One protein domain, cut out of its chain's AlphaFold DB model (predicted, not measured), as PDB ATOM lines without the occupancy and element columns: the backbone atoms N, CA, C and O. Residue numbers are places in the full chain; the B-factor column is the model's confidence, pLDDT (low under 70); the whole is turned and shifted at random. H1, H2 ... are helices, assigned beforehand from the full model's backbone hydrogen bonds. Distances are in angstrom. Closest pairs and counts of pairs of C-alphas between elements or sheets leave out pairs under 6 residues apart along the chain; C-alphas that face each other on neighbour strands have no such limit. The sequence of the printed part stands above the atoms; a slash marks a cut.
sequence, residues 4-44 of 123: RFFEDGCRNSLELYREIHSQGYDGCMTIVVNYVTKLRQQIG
ATOM      1  N   ARG A   4     -16.554 -54.849   0.713       52.38
ATOM      2  CA  ARG A   4     -17.081 -53.941  -0.326       52.38
ATOM      3  C   ARG A   4     -16.963 -52.454   0.005       52.38
ATOM      4  O   ARG A   4     -16.701 -51.646  -0.870       52.38
ATOM      5  N   PHE A   5     -17.105 -52.095   1.280       55.50
ATOM      6  CA  PHE A   5     -16.999 -50.698   1.715       55.50
ATOM      7  C   PHE A   5     -15.587 -50.118   1.516       55.50
ATOM      8  O   PHE A   5     -15.422 -48.905   1.381       55.50
ATOM      9  N   PHE A   6     -14.578 -50.994   1.494       53.38
ATOM     10  CA  PHE A   6     -13.180 -50.642   1.266       53.38
ATOM     11  C   PHE A   6     -12.828 -50.538  -0.220       53.38
ATOM     12  O   PHE A   6     -12.031 -49.683  -0.588       53.38
ATOM     13  N   GLU A   7     -13.423 -51.380  -1.068       54.47
ATOM     14  CA  GLU A   7     -13.105 -51.434  -2.501       54.47
ATOM     15  C   GLU A   7     -13.674 -50.237  -3.284       54.47
ATOM     16  O   GLU A   7     -12.997 -49.714  -4.165       54.47
ATOM     17  N   ASP A   8     -14.855 -49.728  -2.911       53.53
ATOM     18  CA  ASP A   8     -15.552 -48.675  -3.676       53.53
ATOM     19  C   ASP A   8     -15.254 -47.234  -3.214       53.53
ATOM     20  O   ASP A   8     -15.913 -46.276  -3.632       53.53
ATOM     21  N   GLY A   9     -14.251 -47.038  -2.350       53.88
ATOM     22  CA  GLY A   9     -13.828 -45.697  -1.944       53.88
ATOM     23  C   GLY A   9     -14.939 -44.906  -1.246       53.88
ATOM     24  O   GLY A   9     -15.227 -43.775  -1.629       53.88
ATOM     25  N   CYS A  10     -15.569 -45.511  -0.232       57.53
ATOM     26  CA  CYS A  10     -16.184 -44.829   0.915       57.53
ATOM     27  C   CYS A  10     -16.884 -43.479   0.628       57.53
ATOM     28  O   CYS A  10     -16.623 -42.484   1.310       57.53
ATOM     29  N   ARG A  11     -17.795 -43.388  -0.348       57.81
ATOM     30  CA  ARG A  11     -18.344 -42.068  -0.713       57.81
ATOM     31  C   ARG A  11     -19.401 -41.538   0.255       57.81
ATOM     32  O   ARG A  11     -19.486 -40.321   0.408       57.81
ATOM     33  N   ASN A  12     -20.150 -42.390   0.970       71.38
ATOM     34  CA  ASN A  12     -21.248 -41.885   1.802       71.38
ATOM     35  C   ASN A  12     -21.641 -42.773   3.003       71.38
ATOM     36  O   ASN A  12     -22.210 -43.849   2.847       71.38
ATOM     37  N   SER A  13     -21.424 -42.287   4.231       76.44
ATOM     38  CA  SER A  13     -21.880 -42.960   5.462       76.44
ATOM     39  C   SER A  13     -23.412 -43.070   5.560       76.44
ATOM     40  O   SER A  13     -23.915 -43.933   6.275       76.44
ATOM     41  N   LEU A  14     -24.160 -42.209   4.856       79.50
ATOM     42  CA  LEU A  14     -25.626 -42.245   4.807       79.50
ATOM     43  C   LEU A  14     -26.156 -43.429   4.002       79.50
ATOM     44  O   LEU A  14     -27.181 -43.999   4.366       79.50
ATOM     45  N   GLU A  15     -25.464 -43.809   2.932       80.81
ATOM     46  CA  GLU A  15     -25.838 -44.977   2.132       80.81
ATOM     47  C   GLU A  15     -25.646 -46.256   2.940       80.81
ATOM     48  O   GLU A  15     -26.574 -47.056   3.036       80.81
ATOM     49  N   LEU A  16     -24.511 -46.367   3.642       82.25
ATOM     50  CA  LEU A  16     -24.254 -47.476   4.558       82.25
ATOM     51  C   LEU A  16     -25.345 -47.589   5.629       82.25
ATOM     52  O   LEU A  16     -25.823 -48.683   5.904       82.25
ATOM     53  N   TYR A  17     -25.760 -46.468   6.222       84.19
ATOM     54  CA  TYR A  17     -26.826 -46.480   7.222       84.19
ATOM     55  C   TYR A  17     -28.161 -46.963   6.663       84.19
ATOM     56  O   TYR A  17     -28.818 -47.784   7.294       84.19
ATOM     57  N   ARG A  18     -28.562 -46.488   5.478       84.00
ATOM     58  CA  ARG A  18     -29.809 -46.934   4.838       84.00
ATOM     59  C   ARG A  18     -29.788 -48.434   4.553       84.00
ATOM     60  O   ARG A  18     -30.801 -49.095   4.751       84.00
ATOM     61  N   GLU A  19     -28.641 -48.956   4.131       83.94
ATOM     62  CA  GLU A  19     -28.456 -50.376   3.834       83.94
ATOM     63  C   GLU A  19     -28.493 -51.259   5.090       83.94
ATOM     64  O   GLU A  19     -29.135 -52.305   5.087       83.94
ATOM     65  N   ILE A  20     -27.828 -50.872   6.181       85.75
ATOM     66  CA  ILE A  20     -27.891 -51.670   7.418       85.75
ATOM     67  C   ILE A  20     -29.255 -51.532   8.097       85.75
ATOM     68  O   ILE A  20     -29.743 -52.486   8.698       85.75
ATOM     69  N   HIS A  21     -29.893 -50.366   7.978       87.12
ATOM     70  CA  HIS A  21     -31.224 -50.131   8.519       87.12
ATOM     71  C   HIS A  21     -32.266 -50.988   7.793       87.12
ATOM     72  O   HIS A  21     -33.124 -51.585   8.438       87.12
ATOM     73  N   SER A  22     -32.169 -51.138   6.465       85.31
ATOM     74  CA  SER A  22     -33.033 -52.071   5.724       85.31
ATOM     75  C   SER A  22     -32.772 -53.543   6.067       85.31
ATOM     76  O   SER A  22     -33.659 -54.374   5.888       85.31
ATOM     77  N   GLN A  23     -31.598 -53.865   6.617       87.31
ATOM     78  CA  GLN A  23     -31.245 -55.193   7.131       87.31
ATOM     79  C   GLN A  23     -31.626 -55.408   8.608       87.31
ATOM     80  O   GLN A  23     -31.278 -56.439   9.181       87.31
ATOM     81  N   GLY A  24     -32.353 -54.470   9.224       88.38
ATOM     82  CA  GLY A  24     -32.876 -54.606  10.588       88.38
ATOM     83  C   GLY A  24     -32.034 -53.938  11.677       88.38
ATOM     84  O   GLY A  24     -32.229 -54.218  12.857       88.38
ATOM     85  N   TYR A  25     -31.095 -53.061  11.317       87.19
ATOM     86  CA  TYR A  25     -30.395 -52.228  12.295       87.19
ATOM     87  C   TYR A  25     -31.277 -51.060  12.767       87.19
ATOM     88  O   TYR A  25     -31.563 -50.150  11.995       87.19
ATOM     89  N   ASP A  26     -31.630 -51.053  14.055       88.12
ATOM     90  CA  ASP A  26     -32.445 -50.008  14.710       88.12
ATOM     91  C   ASP A  26     -31.599 -48.976  15.494       88.12
ATOM     92  O   ASP A  26     -32.083 -48.181  16.296       88.12
ATOM     93  N   GLY A  27     -30.275 -49.006  15.328       86.25
ATOM     94  CA  GLY A  27     -29.388 -48.093  16.045       86.25
ATOM     95  C   GLY A  27     -29.283 -46.712  15.389       86.25
ATOM     96  O   GLY A  27     -29.597 -46.507  14.221       86.25
ATOM     97  N   CYS A  28     -28.739 -45.743  16.126       86.75
ATOM     98  CA  CYS A  28     -28.616 -44.371  15.636       86.75
ATOM     99  C   CYS A  28     -27.626 -44.236  14.465       86.75
ATOM    100  O   CYS A  28     -26.484 -44.704  14.538       86.75
ATOM    101  N   MET A  29     -28.011 -43.449  13.455       82.06
ATOM    102  CA  MET A  29     -27.165 -43.021  12.326       82.06
ATOM    103  C   MET A  29     -25.796 -42.480  12.770       82.06
ATOM    104  O   MET A  29     -24.757 -42.798  12.193       82.06
ATOM    105  N   THR A  30     -25.761 -41.709  13.859       81.38
ATOM    106  CA  THR A  30     -24.529 -41.118  14.404       81.38
ATOM    107  C   THR A  30     -23.478 -42.163  14.794       81.38
ATOM    108  O   THR A  30     -22.282 -41.904  14.664       81.38
ATOM    109  N   ILE A  31     -23.889 -43.355  15.239       83.00
ATOM    110  CA  ILE A  31     -22.964 -44.443  15.604       83.00
ATOM    111  C   ILE A  31     -22.225 -44.943  14.357       83.00
ATOM    112  O   ILE A  31     -21.013 -45.147  14.389       83.00
ATOM    113  N   VAL A  32     -22.949 -45.066  13.249       83.69
ATOM    114  CA  VAL A  32     -22.451 -45.566  11.963       83.69
ATOM    115  C   VAL A  32     -21.506 -44.553  11.337       83.69
ATOM    116  O   VAL A  32     -20.404 -44.910  10.924       83.69
ATOM    117  N   VAL A  33     -21.879 -43.271  11.369       81.88
ATOM    118  CA  VAL A  33     -21.002 -42.171  10.950       81.88
ATOM    119  C   VAL A  33     -19.700 -42.185  11.751       81.88
ATOM    120  O   VAL A  33     -18.627 -42.210  11.157       81.88
ATOM    121  N   ASN A  34     -19.775 -42.253  13.083       81.06
ATOM    122  CA  ASN A  34     -18.590 -42.278  13.943       81.06
ATOM    123  C   ASN A  34     -17.699 -43.501  13.690       81.06
ATOM    124  O   ASN A  34     -16.472 -43.386  13.717       81.06
ATOM    125  N   TYR A  35     -18.301 -44.669  13.459       82.25
ATOM    126  CA  TYR A  35     -17.574 -45.897  13.147       82.25
ATOM    127  C   TYR A  35     -16.806 -45.771  11.826       82.25
ATOM    128  O   TYR A  35     -15.601 -46.023  11.789       82.25
ATOM    129  N   VAL A  36     -17.470 -45.289  10.772       79.25
ATOM    130  CA  VAL A  36     -16.850 -45.039   9.463       79.25
ATOM    131  C   VAL A  36     -15.739 -43.993   9.566       79.25
ATOM    132  O   VAL A  36     -14.662 -44.187   9.007       79.25
ATOM    133  N   THR A  37     -15.948 -42.908  10.317       76.31
ATOM    134  CA  THR A  37     -14.922 -41.878  10.535       76.31
ATOM    135  C   THR A  37     -13.687 -42.445  11.233       76.31
ATOM    136  O   THR A  37     -12.569 -42.175  10.794       76.31
ATOM    137  N   LYS A  38     -13.857 -43.262  12.280       76.31
ATOM    138  CA  LYS A  38     -12.730 -43.930  12.956       76.31
ATOM    139  C   LYS A  38     -11.975 -44.865  12.017       76.31
ATOM    140  O   LYS A  38     -10.749 -44.890  12.046       76.31
ATOM    141  N   LEU A  39     -12.696 -45.605  11.179       76.81
ATOM    142  CA  LEU A  39     -12.093 -46.518  10.215       76.81
ATOM    143  C   LEU A  39     -11.228 -45.762   9.195       76.81
ATOM    144  O   LEU A  39     -10.096 -46.167   8.956       76.81
ATOM    145  N   ARG A  40     -11.705 -44.615   8.687       74.50
ATOM    146  CA  ARG A  40     -10.940 -43.729   7.783       74.50
ATOM    147  C   ARG A  40      -9.684 -43.149   8.434       74.50
ATOM    148  O   ARG A  40      -8.633 -43.084   7.804       74.50
ATOM    149  N   GLN A  41      -9.775 -42.769   9.710       73.00
ATOM    150  CA  GLN A  41      -8.622 -42.286  10.479       73.00
ATOM    151  C   GLN A  41      -7.540 -43.362  10.637       73.00
ATOM    152  O   GLN A  41      -6.357 -43.048  10.554       73.00
ATOM    153  N   GLN A  42      -7.929 -44.626  10.833       73.31
ATOM    154  CA  GLN A  42      -6.983 -45.737  10.978       73.31
ATOM    155  C   GLN A  42      -6.225 -46.066   9.685       73.31
ATOM    156  O   GLN A  42      -5.098 -46.544   9.756       73.31
ATOM    157  N   ILE A  43      -6.821 -45.797   8.522       73.56
ATOM    158  CA  ILE A  43      -6.220 -46.075   7.205       73.56
ATOM    159  C   ILE A  43      -5.506 -44.866   6.589       73.56
ATOM    160  O   ILE A  43      -5.015 -44.948   5.468       73.56
ATOM    161  N   GLY A  44      -5.423 -43.747   7.316       65.81
ATOM    162  CA  GLY A  44      -4.685 -42.557   6.883       65.81
ATOM    163  C   GLY A  44      -5.330 -41.788   5.726       65.81
ATOM    164  O   GLY A  44      -4.688 -40.912   5.144       65.81
TER     165      GLY A  44
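AT A GLANCE: This is residues 4 to 44 of the 123 residues of the protein "DDE_Tnp_ISL3 domain-containing protein" of Dictyobacter alpinus (UniProt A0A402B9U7). Two helices, H2 and the longer H3, make a slanted pair in which the chain folds back and H2 packs on H3 at a steep angle; a short turn, H1, precedes them, clear of both. The printed part has 41 residues with three named helices, H1, H2 and H3 in chain order, and is all helix. It is only just compact, close to loose, with a radius of gyration of the C-alphas of 10.4 A, and elongated, spanning 30 by 18 by 11 A.

HOW THE PARTS SIT: Start at H1, residues 4 to 7, too short for any O i to N i+4 pair; its one O i to N i+3 pair is within hydrogen-bond range. H2, residues 13 to 22, is apart from H1, but only just, the closest C-alphas being 8.4 A apart. H3, residues 29 to 42, is apart from H1. H2 and H3 touch, the closest C-alphas being those of Ser 13 and Val 33, 5.6 A apart. They run opposite ways at a steep tilt of 51 degrees. In H2 and H3 every O i to N i+4 pair is within hydrogen-bond range.

IN THESE COORDINATES: Find C-alpha 4 at (-17.081, -53.941, -0.326), where H1 begins. H2 runs 14.4 A from C-alpha 13; H3 runs 20.4 A to C-alpha 42 at (-6.983, -45.737, 10.978).

THE WHOLE: The two C-alphas farthest apart, Gly 24 and Gly 44, are 30.9 A apart. The printed part has no cut; H1 to H2 is a tight link, H2 to H3 a short one. Look for pLDDT under 70 at residues 4 to 11 and 44.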